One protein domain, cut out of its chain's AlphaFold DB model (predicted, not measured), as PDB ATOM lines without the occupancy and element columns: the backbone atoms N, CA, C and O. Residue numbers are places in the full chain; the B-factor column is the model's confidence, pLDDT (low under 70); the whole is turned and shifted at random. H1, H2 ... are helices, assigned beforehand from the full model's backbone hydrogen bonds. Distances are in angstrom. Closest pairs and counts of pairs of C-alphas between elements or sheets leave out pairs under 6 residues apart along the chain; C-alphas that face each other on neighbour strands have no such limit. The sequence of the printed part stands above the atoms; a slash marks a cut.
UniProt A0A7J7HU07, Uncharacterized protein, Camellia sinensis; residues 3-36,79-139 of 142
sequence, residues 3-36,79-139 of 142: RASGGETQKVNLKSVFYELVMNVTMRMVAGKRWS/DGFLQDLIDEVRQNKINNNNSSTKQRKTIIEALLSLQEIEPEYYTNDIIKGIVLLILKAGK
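Overview. This is residues 3 to 36 and 79 to 139 of the 142 residues of an uncharacterized protein of Camellia sinensis (UniProt A0A7J7HU07). H1 and H3 follow one another nearly end to end in a long row, H4 runs back beside them across their junction, and H2 crosses over H3 and H4 on one side near that junction. The row and a free N-terminal stretch, residues 4 to 10, make the long axis, while residues 94 to 103, of which 94 to 96 belong to H2, stick out to one side. The printed part has 95 residues with four named helices in the order H1, H2, H3, H4 and no named strand, and its class is all helix. It is loose, with a radius of gyration of the C-alphas of 17.2 A, and spans 57 by 31 by 20 A.

Arrangement. H1, residues 14 to 31, H3, residues 107 to 117, and H4, residues 124 to 137, form a bundle, helices whose lines stand at shallow tilts. H1 and H3 touch only at their ends, the closest C-alphas being those of Val 30 and Ile 107, 4.7 A apart; they run the same way at a shallow tilt of 28 degrees. H1, with residues 23 to 30 alone, touches residues 131 to 135 of H4, closest at the C-alphas of Thr 26 and Leu 135, 6.7 A, at a shallow tilt of 28 degrees, opposite ways. H3 and H4 are a helical hairpin: they touch, closest at the C-alphas of Leu 111 and Ile 127, 6.5 A, at a shallow tilt of 25 degrees, opposite ways. H2, residues 79 to 96, is about perpendicular to H3 at 80 degrees and touches it with residues 86 to 93 alone, closest at the C-alphas of Ile 86 and Ile 108, 6.6 A. It is about perpendicular to H4 at 77 degrees and touches it with residues 79 to 83 alone, closest at the C-alphas of Leu 82 and Lys 128, 5.9 A. H1 and H2 only just touch, with 3 pairs of C-alphas within 8 A. Every O i to N i+4 pair is within hydrogen-bond range in H1, H2 and H4, and 6 of 7 are in H3.

Along the chain. H1 begins at C-alpha 14, (-40.961, -23.900, 14.404), and measures 25.4 A from first to last C-alpha. H2, residues 79 to 96, measures 25.8 A. H3, residues 107 to 117, measures 15.7 A and begins at C-alpha 107, (-31.084, 2.320, 17.282). H4, residues 124 to 137, measures 20.1 A and ends at C-alpha 137, (-40.523, -7.004, 23.134).

Size, cuts and confidence. The C-alphas farthest apart, those of Gly 7 and Glu 120, are 59.7 A apart. Residues 37 to 78 are not printed, and C-alphas 36 and 79 are 16.1 A apart across this cut, in the link from H1 to H2. The links from H2 to H3 and from H3 to H4 are short. The mean pLDDT of the printed part is 84.6; residues 3 to 9, 97 to 103 and 138 to 139 are under 70.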
ATOM      1  N   ARG A   3     -38.174 -30.233   4.120       41.31
ATOM      2  CA  ARG A   3     -37.412 -31.314   3.477       41.31
ATOM      3  C   ARG A   3     -35.936 -30.930   3.491       41.31
ATOM      4  O   ARG A   3     -35.579 -29.900   2.928       41.31
ATOM      5  N   ALA A   4     -35.100 -31.740   4.135       55.75
ATOM      6  CA  ALA A   4     -33.656 -31.622   3.982       55.75
ATOM      7  C   ALA A   4     -33.233 -32.220   2.629       55.75
ATOM      8  O   ALA A   4     -33.956 -33.030   2.043       55.75
ATOM      9  N   SER A   5     -32.046 -31.842   2.147       60.50
ATOM     10  CA  SER A   5     -31.491 -32.202   0.828       60.50
ATOM     11  C   SER A   5     -31.231 -33.712   0.601       60.50
ATOM     12  O   SER A   5     -30.571 -34.075  -0.366       60.50
ATOM     13  N   GLY A   6     -31.749 -34.598   1.457       59.69
ATOM     14  CA  GLY A   6     -31.605 -36.058   1.385       59.69
ATOM     15  C   GLY A   6     -32.926 -36.833   1.431       59.69
ATOM     16  O   GLY A   6     -32.921 -38.012   1.750       59.69
ATOM     17  N   GLY A   7     -34.072 -36.195   1.170       62.31
ATOM     18  CA  GLY A   7     -35.370 -36.885   1.071       62.31
ATOM     19  C   GLY A   7     -36.051 -37.225   2.404       62.31
ATOM     20  O   GLY A   7     -37.263 -37.441   2.413       62.31
ATOM     21  N   GLU A   8     -35.332 -37.179   3.527       64.44
ATOM     22  CA  GLU A   8     -35.900 -37.366   4.865       64.44
ATOM     23  C   GLU A   8     -36.573 -36.094   5.407       64.44
ATOM     24  O   GLU A   8     -36.120 -34.958   5.219       64.44
ATOM     25  N   THR A   9     -37.702 -36.287   6.092       65.00
ATOM     26  CA  THR A   9     -38.447 -35.199   6.733       65.00
ATOM     27  C   THR A   9     -37.922 -34.977   8.145       65.00
ATOM     28  O   THR A   9     -38.015 -35.847   9.005       65.00
ATOM     29  N   GLN A  10     -37.378 -33.787   8.409       75.56
ATOM     30  CA  GLN A  10     -36.891 -33.437   9.738       75.56
ATOM     31  C   GLN A  10     -38.010 -32.789  10.561       75.56
ATOM     32  O   GLN A  10     -38.706 -31.869  10.107       75.56
ATOM     33  N   LYS A  11     -38.182 -33.249  11.805       76.69
ATOM     34  CA  LYS A  11     -39.037 -32.576  12.787       76.69
ATOM     35  C   LYS A  11     -38.317 -31.315  13.264       76.69
ATOM     36  O   LYS A  11     -37.364 -31.389  14.029       76.69
ATOM     37  N   VAL A  12     -38.772 -30.159  12.791       77.19
ATOM     38  CA  VAL A  12     -38.215 -28.850  13.155       77.19
ATOM     39  C   VAL A  12     -39.098 -28.195  14.214       77.19
ATOM     40  O   VAL A  12     -40.325 -28.198  14.093       77.19
ATOM     41  N   ASN A  13     -38.485 -27.612  15.243       82.38
ATOM     42  CA  ASN A  13     -39.191 -26.791  16.223       82.38
ATOM     43  C   ASN A  13     -39.428 -25.387  15.644       82.38
ATOM     44  O   ASN A  13     -38.572 -24.509  15.756       82.38
ATOM     45  N   LEU A  14     -40.592 -25.178  15.025       83.88
ATOM     46  CA  LEU A  14     -40.961 -23.900  14.404       83.88
ATOM     47  C   LEU A  14     -40.890 -22.719  15.380       83.88
ATOM     48  O   LEU A  14     -40.451 -21.645  14.986       83.88
ATOM     49  N   LYS A  15     -41.227 -22.923  16.662       77.94
ATOM     50  CA  LYS A  15     -41.129 -21.878  17.694       77.94
ATOM     51  C   LYS A  15     -39.697 -21.358  17.839       77.94
ATOM     52  O   LYS A  15     -39.488 -20.156  17.952       77.94
ATOM     53  N   SER A  16     -38.713 -22.255  17.785       77.25
ATOM     54  CA  SER A  16     -37.294 -21.883  17.829       77.25
ATOM     55  C   SER A  16     -36.870 -21.102  16.586       77.25
ATOM     56  O   SER A  16     -36.149 -20.118  16.707       77.25
ATOM     57  N   VAL A  17     -37.332 -21.522  15.405       83.12
ATOM     58  CA  VAL A  17     -37.001 -20.864  14.130       83.12
ATOM     59  C   VAL A  17     -37.573 -19.446  14.081       83.12
ATOM     60  O   VAL A  17     -36.862 -18.511  13.721       83.12
ATOM     61  N   PHE A  18     -38.835 -19.263  14.483       83.19
ATOM     62  CA  PHE A  18     -39.452 -17.936  14.545       83.19
ATOM     63  C   PHE A  18     -38.781 -17.037  15.584       83.19
ATOM     64  O   PHE A  18     -38.484 -15.886  15.278       83.19
ATOM     65  N   TYR A  19     -38.475 -17.561  16.774       81.44
ATOM     66  CA  TYR A  19     -37.750 -16.808  17.798       81.44
ATOM     67  C   TYR A  19     -36.390 -16.314  17.288       81.44
ATOM     68  O   TYR A  19     -36.065 -15.136  17.423       81.44
ATOM     69  N   GLU A  20     -35.609 -17.192  16.660       83.12
ATOM     70  CA  GLU A  20     -34.305 -16.831  16.106       83.12
ATOM     71  C   GLU A  20     -34.425 -15.788  14.991       83.12
ATOM     72  O   GLU A  20     -33.615 -14.862  14.922       83.12
ATOM     73  N   LEU A  21     -35.449 -15.897  14.140       88.12
ATOM     74  CA  LEU A  21     -35.718 -14.916  13.095       88.12
ATOM     75  C   LEU A  21     -36.023 -13.536  13.686       88.12
ATOM     76  O   LEU A  21     -35.390 -12.558  13.288       88.12
ATOM     77  N   VAL A  22     -36.958 -13.453  14.638       87.12
ATOM     78  CA  VAL A  22     -37.343 -12.175  15.252       87.12
ATOM     79  C   VAL A  22     -36.156 -11.567  15.986       87.12
ATOM     80  O   VAL A  22     -35.833 -10.404  15.762       87.12
ATOM     81  N   MET A  23     -35.427 -12.363  16.770       86.94
ATOM     82  CA  MET A  23     -34.234 -11.886  17.464       86.94
ATOM     83  C   MET A  23     -33.155 -11.403  16.496       86.94
ATOM     84  O   MET A  23     -32.548 -10.363  16.733       86.94
ATOM     85  N   ASN A  24     -32.946 -12.085  15.367       90.06
ATOM     86  CA  ASN A  24     -32.019 -11.629  14.333       90.06
ATOM     87  C   ASN A  24     -32.430 -10.288  13.717       90.06
ATOM     88  O   ASN A  24     -31.573  -9.430  13.500       90.06
ATOM     89  N   VAL A  25     -33.717 -10.100  13.418       91.69
ATOM     90  CA  VAL A  25     -34.226  -8.839  12.861       91.69
ATOM     91  C   VAL A  25     -34.079  -7.714  13.883       91.69
ATOM     92  O   VAL A  25     -33.511  -6.670  13.557       91.69
ATOM     93  N   THR A  26     -34.488  -7.945  15.131       91.56
ATOM     94  CA  THR A  26     -34.333  -6.984  16.230       91.56
ATOM     95  C   THR A  26     -32.869  -6.620  16.445       91.56
ATOM     96  O   THR A  26     -32.538  -5.440  16.525       91.56
ATOM     97  N   MET A  27     -31.962  -7.599  16.434       91.81
ATOM     98  CA  MET A  27     -30.534  -7.356  16.629       91.81
ATOM     99  C   MET A  27     -29.913  -6.525  15.500       91.81
ATOM    100  O   MET A  27     -29.106  -5.627  15.757       91.81
ATOM    101  N   ARG A  28     -30.342  -6.756  14.251       92.12
ATOM    102  CA  ARG A  28     -29.928  -5.927  13.112       92.12
ATOM    103  C   ARG A  28     -30.424  -4.490  13.234       92.12
ATOM    104  O   ARG A  28     -29.688  -3.584  12.868       92.12
ATOM    105  N   MET A  29     -31.636  -4.269  13.742       93.31
ATOM    106  CA  MET A  29     -32.150  -2.912  13.972       93.31
ATOM    107  C   MET A  29     -31.410  -2.209  15.116       93.31
ATOM    108  O   MET A  29     -31.047  -1.039  15.001       93.31
ATOM    109  N   VAL A  30     -31.169  -2.930  16.213       93.06
ATOM    110  CA  VAL A  30     -30.586  -2.377  17.439       93.06
ATOM    111  C   VAL A  30     -29.111  -2.026  17.270       93.06
ATOM    112  O   VAL A  30     -28.715  -0.919  17.622       93.06
ATOM    113  N   ALA A  31     -28.319  -2.951  16.725       92.62
ATOM    114  CA  ALA A  31     -26.857  -2.864  16.710       92.62
ATOM    115  C   ALA A  31     -26.232  -3.194  15.344       92.62
ATOM    116  O   ALA A  31     -25.016  -3.299  15.235       92.62
ATOM    117  N   GLY A  32     -27.035  -3.419  14.298       90.88
ATOM    118  CA  GLY A  32     -26.514  -3.695  12.954       90.88
ATOM    119  C   GLY A  32     -25.914  -5.092  12.766       90.88
ATOM    120  O   GLY A  32     -25.372  -5.374  11.698       90.88
ATOM    121  N   LYS A  33     -26.030  -5.992  13.755       89.25
ATOM    122  CA  LYS A  33     -25.399  -7.325  13.735       89.25
ATOM    123  C   LYS A  33     -26.390  -8.479  13.897       89.25
ATOM    124  O   LYS A  33     -27.571  -8.281  14.171       89.25
ATOM    125  N   ARG A  34     -25.910  -9.709  13.677       88.50
ATOM    126  CA  ARG A  34     -26.703 -10.937  13.864       88.50
ATOM    127  C   ARG A  34     -26.850 -11.276  15.346       88.50
ATOM    128  O   ARG A  34     -25.977 -10.967  16.154       88.50
ATOM    129  N   TRP A  35     -27.954 -11.935  15.677       85.31
ATOM    130  CA  TRP A  35     -28.195 -12.479  17.004       85.31
ATOM    131  C   TRP A  35     -27.221 -13.623  17.301       85.31
ATOM    132  O   TRP A  35     -26.952 -14.459  16.438       85.31
ATOM    133  N   SER A  36     -26.691 -13.652  18.526       78.56
ATOM    134  CA  SER A  36     -25.785 -14.707  18.981       78.56
ATOM    135  C   SER A  36     -26.524 -15.708  19.875       78.56
ATOM    136  O   SER A  36     -27.228 -15.289  20.799       78.56
ATOM    137  N   ASP A  79     -26.449  -6.335  31.933       91.31
ATOM    138  CA  ASP A  79     -25.735  -5.061  31.930       91.31
ATOM    139  C   ASP A  79     -24.411  -5.152  31.164       91.31
ATOM    140  O   ASP A  79     -24.170  -4.328  30.286       91.31
ATOM    141  N   GLY A  80     -23.614  -6.197  31.426       92.69
ATOM    142  CA  GLY A  80     -22.371  -6.465  30.699       92.69
ATOM    143  C   GLY A  80     -22.607  -6.640  29.202       92.69
ATOM    144  O   GLY A  80     -22.014  -5.927  28.404       92.69
ATOM    145  N   PHE A  81     -23.563  -7.488  28.818       91.31
ATOM    146  CA  PHE A  81     -23.914  -7.667  27.409       91.31
ATOM    147  C   PHE A  81     -24.340  -6.360  26.728       91.31
ATOM    148  O   PHE A  81     -23.897  -6.059  25.624       91.31
ATOM    149  N   LEU A  82     -25.213  -5.573  27.366       93.31
ATOM    150  CA  LEU A  82     -25.684  -4.308  26.799       93.31
ATOM    151  C   LEU A  82     -24.548  -3.287  26.693       93.31
ATOM    152  O   LEU A  82     -24.509  -2.529  25.726       93.31
ATOM    153  N   GLN A  83     -23.628  -3.276  27.659       96.12
ATOM    154  CA  GLN A  83     -22.429  -2.449  27.604       96.12
ATOM    155  C   GLN A  83     -21.542  -2.849  26.419       96.12
ATOM    156  O   GLN A  83     -21.212  -1.990  25.605       96.12
ATOM    157  N   ASP A  84     -21.264  -4.145  26.260       93.56
ATOM    158  CA  ASP A  84     -20.472  -4.674  25.145       93.56
ATOM    159  C   ASP A  84     -21.091  -4.299  23.788       93.56
ATOM    160  O   ASP A  84     -20.383  -3.921  22.854       93.56
ATOM    161  N   LEU A  85     -22.427  -4.334  23.675       92.94
ATOM    162  CA  LEU A  85     -23.137  -3.881  22.474       92.94
ATOM    163  C   LEU A  85     -22.935  -2.397  22.180       92.94
ATOM    164  O   LEU A  85     -22.706  -2.026  21.028       92.94
ATOM    165  N   ILE A  86     -23.076  -1.550  23.197       95.31
ATOM    166  CA  ILE A  86     -22.918  -0.103  23.044       95.31
ATOM    167  C   ILE A  86     -21.487   0.216  22.613       95.31
ATOM    168  O   ILE A  86     -21.285   1.011  21.692       95.31
ATOM    169  N   ASP A  87     -20.504  -0.420  23.242       95.38
ATOM    170  CA  ASP A  87     -19.097  -0.168  22.961       95.38
ATOM    171  C   ASP A  87     -18.699  -0.670  21.570       95.38
ATOM    172  O   ASP A  87     -18.033   0.059  20.836       95.38
ATOM    173  N   GLU A  88     -19.186  -1.833  21.131       92.94
ATOM    174  CA  GLU A  88     -18.983  -2.306  19.755       92.94
ATOM    175  C   GLU A  88     -19.564  -1.326  18.724       92.94
ATOM    176  O   GLU A  88     -18.907  -1.000  17.733       92.94
ATOM    177  N   VAL A  89     -20.769  -0.801  18.962       92.44
ATOM    178  CA  VAL A  89     -21.385   0.189  18.067       92.44
ATOM    179  C   VAL A  89     -20.587   1.497  18.044       92.44
ATOM    180  O   VAL A  89     -20.383   2.066  16.969       92.44
ATOM    181  N   ARG A  90     -20.074   1.959  19.193       91.62
ATOM    182  CA  ARG A  90     -19.178   3.128  19.257       91.62
ATOM    183  C   ARG A  90     -17.917   2.914  18.419       91.62
ATOM    184  O   ARG A  90     -17.564   3.791  17.633       91.62
ATOM    185  N   GLN A  91     -17.276   1.751  18.542       89.75
ATOM    186  CA  GLN A  91     -16.079   1.416  17.763       89.75
ATOM    187  C   GLN A  91     -16.377   1.335  16.259       89.75
ATOM    188  O   GLN A  91     -15.641   1.884  15.440       89.75
ATOM    189  N   ASN A  92     -17.501   0.722  15.880       86.38
ATOM    190  CA  ASN A  92     -17.915   0.617  14.481       86.38
ATOM    191  C   ASN A  92     -18.218   1.988  13.852       86.38
ATOM    192  O   ASN A  92     -17.831   2.223  12.706       86.38
ATOM    193  N   LYS A  93     -18.838   2.916  14.600       81.69
ATOM    194  CA  LYS A  93     -19.062   4.308  14.163       81.69
ATOM    195  C   LYS A  93     -17.735   5.011  13.852       81.69
ATOM    196  O   LYS A  93     -17.618   5.656  12.814       81.69
ATOM    197  N   ILE A  94     -16.724   4.853  14.711       79.44
ATOM    198  CA  ILE A  94     -15.391   5.448  14.508       79.44
ATOM    199  C   ILE A  94     -14.738   4.899  13.231       79.44
ATOM    200  O   ILE A  94     -14.250   5.675  12.411       79.44
ATOM    201  N   ASN A  95     -14.789   3.582  13.026       76.69
ATOM    202  CA  ASN A  95     -14.177   2.926  11.868       76.69
ATOM    203  C   ASN A  95     -14.865   3.287  10.537       76.69
ATOM    204  O   ASN A  95     -14.199   3.417   9.509       76.69
ATOM    205  N   ASN A  96     -16.189   3.485  10.550       71.31
ATOM    206  CA  ASN A  96     -16.985   3.766   9.350       71.31
ATOM    207  C   ASN A  96     -17.081   5.254   8.975       71.31
ATOM    208  O   ASN A  96     -17.544   5.553   7.875       71.31
ATOM    209  N   ASN A  97     -16.599   6.187   9.807       62.47
ATOM    210  CA  ASN A  97     -16.573   7.624   9.481       62.47
ATOM    211  C   ASN A  97     -15.760   7.961   8.209       62.47
ATOM    212  O   ASN A  97     -15.920   9.044   7.651       62.47
ATOM    213  N   ASN A  98     -14.931   7.033   7.719       57.62
ATOM    214  CA  ASN A  98     -14.167   7.172   6.474       57.62
ATOM    215  C   ASN A  98     -14.945   6.742   5.212       57.62
ATOM    216  O   ASN A  98     -14.435   6.878   4.100       57.62
ATOM    217  N   SER A  99     -16.163   6.213   5.359       57.41
ATOM    218  CA  SER A  99     -17.014   5.767   4.257       57.41
ATOM    219  C   SER A  99     -18.152   6.761   4.024       57.41
ATOM    220  O   SER A  99     -19.044   6.923   4.849       57.41
ATOM    221  N   SER A 100     -18.163   7.413   2.862       51.38
ATOM    222  CA  SER A 100     -19.167   8.409   2.453       51.38
ATOM    223  C   SER A 100     -20.541   7.820   2.083       51.38
ATOM    224  O   SER A 100     -21.392   8.518   1.526       51.38
ATOM    225  N   THR A 101     -20.804   6.543   2.388       57.59
ATOM    226  CA  THR A 101     -22.124   5.943   2.152       57.59
ATOM    227  C   THR A 101     -23.069   6.255   3.307       57.59
ATOM    228  O   THR A 101     -22.800   5.948   4.463       57.59
ATOM    229  N   LYS A 102     -24.216   6.858   2.979       57.25
ATOM    230  CA  LYS A 102     -25.298   7.225   3.904       57.25
ATOM    231  C   LYS A 102     -25.966   5.961   4.473       57.25
ATOM    232  O   LYS A 102     -27.043   5.560   4.031       57.25
ATOM    233  N   GLN A 103     -25.295   5.280   5.398       65.00
ATOM    234  CA  GLN A 103     -25.797   4.065   6.033       65.00
ATOM    235  C   GLN A 103     -26.924   4.427   7.011       65.00
ATOM    236  O   GLN A 103     -26.884   5.459   7.684       65.00
ATOM    237  N   ARG A 104     -27.983   3.607   7.056       76.75
ATOM    238  CA  ARG A 104     -29.069   3.794   8.030       76.75
ATOM    239  C   ARG A 104     -28.500   3.593   9.434       76.75
ATOM    240  O   ARG A 104     -27.918   2.543   9.688       76.75
ATOM    241  N   LYS A 105     -28.712   4.574  10.314       88.56
ATOM    242  CA  LYS A 105     -28.331   4.474  11.725       88.56
ATOM    243  C   LYS A 105     -29.096   3.336  12.403       88.56
ATOM    244  O   LYS A 105     -30.307   3.199  12.223       88.56
ATOM    245  N   THR A 106     -28.385   2.555  13.198       94.50
ATOM    246  CA  THR A 106     -28.935   1.619  14.177       94.50
ATOM    247  C   THR A 106     -29.593   2.378  15.332       94.50
ATOM    248  O   THR A 106     -29.351   3.574  15.531       94.50
ATOM    249  N   ILE A 107     -30.427   1.696  16.120       95.81
ATOM    250  CA  ILE A 107     -31.084   2.320  17.282       95.81
ATOM    251  C   ILE A 107     -30.042   2.791  18.306       95.81
ATOM    252  O   ILE A 107     -30.170   3.898  18.822       95.81
ATOM    253  N   ILE A 108     -28.982   2.011  18.557       96.62
ATOM    254  CA  ILE A 108     -27.901   2.437  19.459       96.62
ATOM    255  C   ILE A 108     -27.192   3.682  18.908       96.62
ATOM    256  O   ILE A 108     -26.966   4.622  19.662       96.62
ATOM    257  N   GLU A 109     -26.899   3.763  17.607       94.81
ATOM    258  CA  GLU A 109     -26.297   4.974  17.020       94.81
ATOM    259  C   GLU A 109     -27.202   6.204  17.143       94.81
ATOM    260  O   GLU A 109     -26.711   7.315  17.360       94.81
ATOM    261  N   ALA A 110     -28.519   6.024  17.003       95.06
ATOM    262  CA  ALA A 110     -29.486   7.095  17.206       95.06
ATOM    263  C   ALA A 110     -29.500   7.563  18.671       95.06
ATOM    264  O   ALA A 110     -29.372   8.758  18.918       95.06
ATOM    265  N   LEU A 111     -29.561   6.635  19.631       96.75
ATOM    266  CA  LEU A 111     -29.536   6.939  21.067       96.75
ATOM    267  C   LEU A 111     -28.216   7.584  21.509       96.75
ATOM    268  O   LEU A 111     -28.229   8.532  22.286       96.75
ATOM    269  N   LEU A 112     -27.080   7.131  20.975       95.50
ATOM    270  CA  LEU A 112     -25.779   7.758  21.220       95.50
ATOM    271  C   LEU A 112     -25.703   9.168  20.622       95.50
ATOM    272  O   LEU A 112     -25.135  10.058  21.241       95.50
ATOM    273  N   SER A 113     -26.310   9.395  19.450       94.25
ATOM    274  CA  SER A 113     -26.416  10.752  18.889       94.25
ATOM    275  C   SER A 113     -27.256  11.664  19.793       94.25
ATOM    276  O   SER A 113     -26.947  12.839  19.913       94.25
ATOM    277  N   LEU A 114     -28.304  11.140  20.439       95.81
ATOM    278  CA  LEU A 114     -29.115  11.894  21.402       95.81
ATOM    279  C   LEU A 114     -28.368  12.140  22.720       95.81
ATOM    280  O   LEU A 114     -28.477  13.222  23.277       95.81
ATOM    281  N   GLN A 115     -27.547  11.191  23.173       96.75
ATOM    282  CA  GLN A 115     -26.654  11.364  24.325       96.75
ATOM    283  C   GLN A 115     -25.631  12.487  24.130       96.75
ATOM    284  O   GLN A 115     -25.298  13.163  25.098       96.75
ATOM    285  N   GLU A 116     -25.153  12.715  22.904       94.38
ATOM    286  CA  GLU A 116     -24.268  13.846  22.587       94.38
ATOM    287  C   GLU A 116     -24.978  15.210  22.754       94.38
ATOM    288  O   GLU A 116     -24.315  16.206  23.033       94.38
ATOM    289  N   ILE A 117     -26.309  15.261  22.602       96.69
ATOM    290  CA  ILE A 117     -27.116  16.496  22.644       96.69
ATOM    291  C   ILE A 117     -27.731  16.714  24.036       96.69
ATOM    292  O   ILE A 117     -27.733  17.830  24.548       96.69
ATOM    293  N   GLU A 118     -28.241  15.648  24.654       96.44
ATOM    294  CA  GLU A 118     -29.001  15.654  25.909       96.44
ATOM    295  C   GLU A 118     -28.465  14.572  26.876       96.44
ATOM    296  O   GLU A 118     -29.162  13.600  27.195       96.44
ATOM    297  N   PRO A 119     -27.214  14.694  27.362       95.00
ATOM    298  CA  PRO A 119     -26.540  13.647  28.141       95.00
ATOM    299  C   PRO A 119     -27.226  13.327  29.476       95.00
ATOM    300  O   PRO A 119     -27.121  12.207  29.973       95.00
ATOM    301  N   GLU A 120     -27.948  14.296  30.043       94.94
ATOM    302  CA  GLU A 120     -28.722  14.149  31.281       94.94
ATOM    303  C   GLU A 120     -29.947  13.237  31.095       94.94
ATOM    304  O   GLU A 120     -30.310  12.497  32.009       94.94
ATOM    305  N   TYR A 121     -30.551  13.242  29.900       94.50
ATOM    306  CA  TYR A 121     -31.737  12.444  29.570       94.50
ATOM    307  C   TYR A 121     -31.393  11.097  28.937       94.50
ATOM    308  O   TYR A 121     -32.116  10.124  29.131       94.50
ATOM    309  N   TYR A 122     -30.282  11.008  28.208       96.44
ATOM    310  CA  TYR A 122     -29.823   9.772  27.573       96.44
ATOM    311  C   TYR A 122     -28.566   9.249  28.259       96.44
ATOM    312  O   TYR A 122     -27.527   9.013  27.637       96.44
ATOM    313  N   THR A 123     -28.664   9.049  29.573       97.19
ATOM    314  CA  THR A 123     -27.605   8.388  30.337       97.19
ATOM    315  C   THR A 123     -27.377   6.970  29.814       97.19
ATOM    316  O   THR A 123     -28.250   6.351  29.197       97.19
ATOM    317  N   ASN A 124     -26.192   6.424  30.077       95.69
ATOM    318  CA  ASN A 124     -25.846   5.070  29.654       95.69
ATOM    319  C   ASN A 124     -26.874   4.029  30.144       95.69
ATOM    320  O   ASN A 124     -27.258   3.137  29.390       95.69
ATOM    321  N   ASP A 125     -27.385   4.193  31.364       95.69
ATOM    322  CA  ASP A 125     -28.381   3.291  31.945       95.69
ATOM    323  C   ASP A 125     -29.748   3.404  31.256       95.69
ATOM    324  O   ASP A 125     -30.411   2.388  31.033       95.69
ATOM    325  N   ILE A 126     -30.152   4.610  30.842       96.50
ATOM    326  CA  ILE A 126     -31.386   4.821  30.073       96.50
ATOM    327  C   ILE A 126     -31.274   4.165  28.695       96.50
ATOM    328  O   ILE A 126     -32.181   3.441  28.282       96.50
ATOM    329  N   ILE A 127     -30.142   4.338  28.007       97.31
ATOM    330  CA  ILE A 127     -29.885   3.690  26.714       97.31
ATOM    331  C   ILE A 127     -29.960   2.166  26.857       97.31
ATOM    332  O   ILE A 127     -30.682   1.511  26.100       97.31
ATOM    333  N   LYS A 128     -29.275   1.597  27.856       95.62
ATOM    334  CA  LYS A 128     -29.340   0.161  28.163       95.62
ATOM    335  C   LYS A 128     -30.774  -0.295  28.439       95.62
ATOM    336  O   LYS A 128     -31.188  -1.334  27.927       95.62
ATOM    337  N   GLY A 129     -31.544   0.483  29.199       92.94
ATOM    338  CA  GLY A 129     -32.950   0.211  29.498       92.94
ATOM    339  C   GLY A 129     -33.833   0.156  28.248       92.94
ATOM    340  O   GLY A 129     -34.587  -0.802  28.074       92.94
ATOM    341  N   ILE A 130     -33.694   1.129  27.342       95.00
ATOM    342  CA  ILE A 130     -34.432   1.176  26.069       95.00
ATOM    343  C   ILE A 130     -34.071  -0.029  25.191       95.00
ATOM    344  O   ILE A 130     -34.954  -0.710  24.669       95.00
ATOM    345  N   VAL A 131     -32.777  -0.339  25.056       93.44
ATOM    346  CA  VAL A 131     -32.313  -1.489  24.264       93.44
ATOM    347  C   VAL A 131     -32.833  -2.807  24.847       93.44
ATOM    348  O   VAL A 131     -33.328  -3.660  24.108       93.44
ATOM    349  N   LEU A 132     -32.783  -2.965  26.172       89.94
ATOM    350  CA  LEU A 132     -33.331  -4.125  26.874       89.94
ATOM    351  C   LEU A 132     -34.835  -4.287  26.625       89.94
ATOM    352  O   LEU A 132     -35.290  -5.411  26.407       89.94
ATOM    353  N   LEU A 133     -35.600  -3.192  26.642       88.94
ATOM    354  CA  LEU A 133     -37.038  -3.205  26.370       88.94
ATOM    355  C   LEU A 133     -37.333  -3.705  24.950       88.94
ATOM    356  O   LEU A 133     -38.167  -4.589  24.780       88.94
ATOM    357  N   ILE A 134     -36.608  -3.205  23.946       90.56
ATOM    358  CA  ILE A 134     -36.769  -3.612  22.542       90.56
ATOM    359  C   ILE A 134     -36.440  -5.101  22.356       90.56
ATOM    360  O   ILE A 134     -37.201  -5.837  21.726       90.56
ATOM    361  N   LEU A 135     -35.326  -5.567  22.932       86.12
ATOM    362  CA  LEU A 135     -34.923  -6.977  22.866       86.12
ATOM    363  C   LEU A 135     -35.929  -7.896  23.572       86.12
ATOM    364  O   LEU A 135     -36.189  -8.998  23.094       86.12
ATOM    365  N   LYS A 136     -36.525  -7.446  24.683       80.31
ATOM    366  CA  LYS A 136     -37.606  -8.178  25.354       80.31
ATOM    367  C   LYS A 136     -38.891  -8.202  24.526       80.31
ATOM    368  O   LYS A 136     -39.471  -9.272  24.390       80.31
ATOM    369  N   ALA A 137     -39.307  -7.080  23.944       80.00
ATOM    370  CA  ALA A 137     -40.523  -7.004  23.134       80.00
ATOM    371  C   ALA A 137     -40.462  -7.937  21.912       80.00
ATOM    372  O   ALA A 137     -41.442  -8.593  21.580       80.00
ATOM    373  N   GLY A 138     -39.281  -8.103  21.299       67.00
ATOM    374  CA  GLY A 138     -39.069  -9.077  20.220       67.00
ATOM    375  C   GLY A 138     -39.283 -10.550  20.616       67.00
ATOM    376  O   GLY A 138     -39.253 -11.426  19.759       67.00
ATOM    377  N   LYS A 139     -39.477 -10.859  21.902       66.38
ATOM    378  CA  LYS A 139     -39.763 -12.213  22.394       66.38
ATOM    379  C   LYS A 139     -41.256 -12.533  22.434       66.38
ATOM    380  O   LYS A 139     -41.610 -13.711  22.410       66.38
TER     381      LYS A 139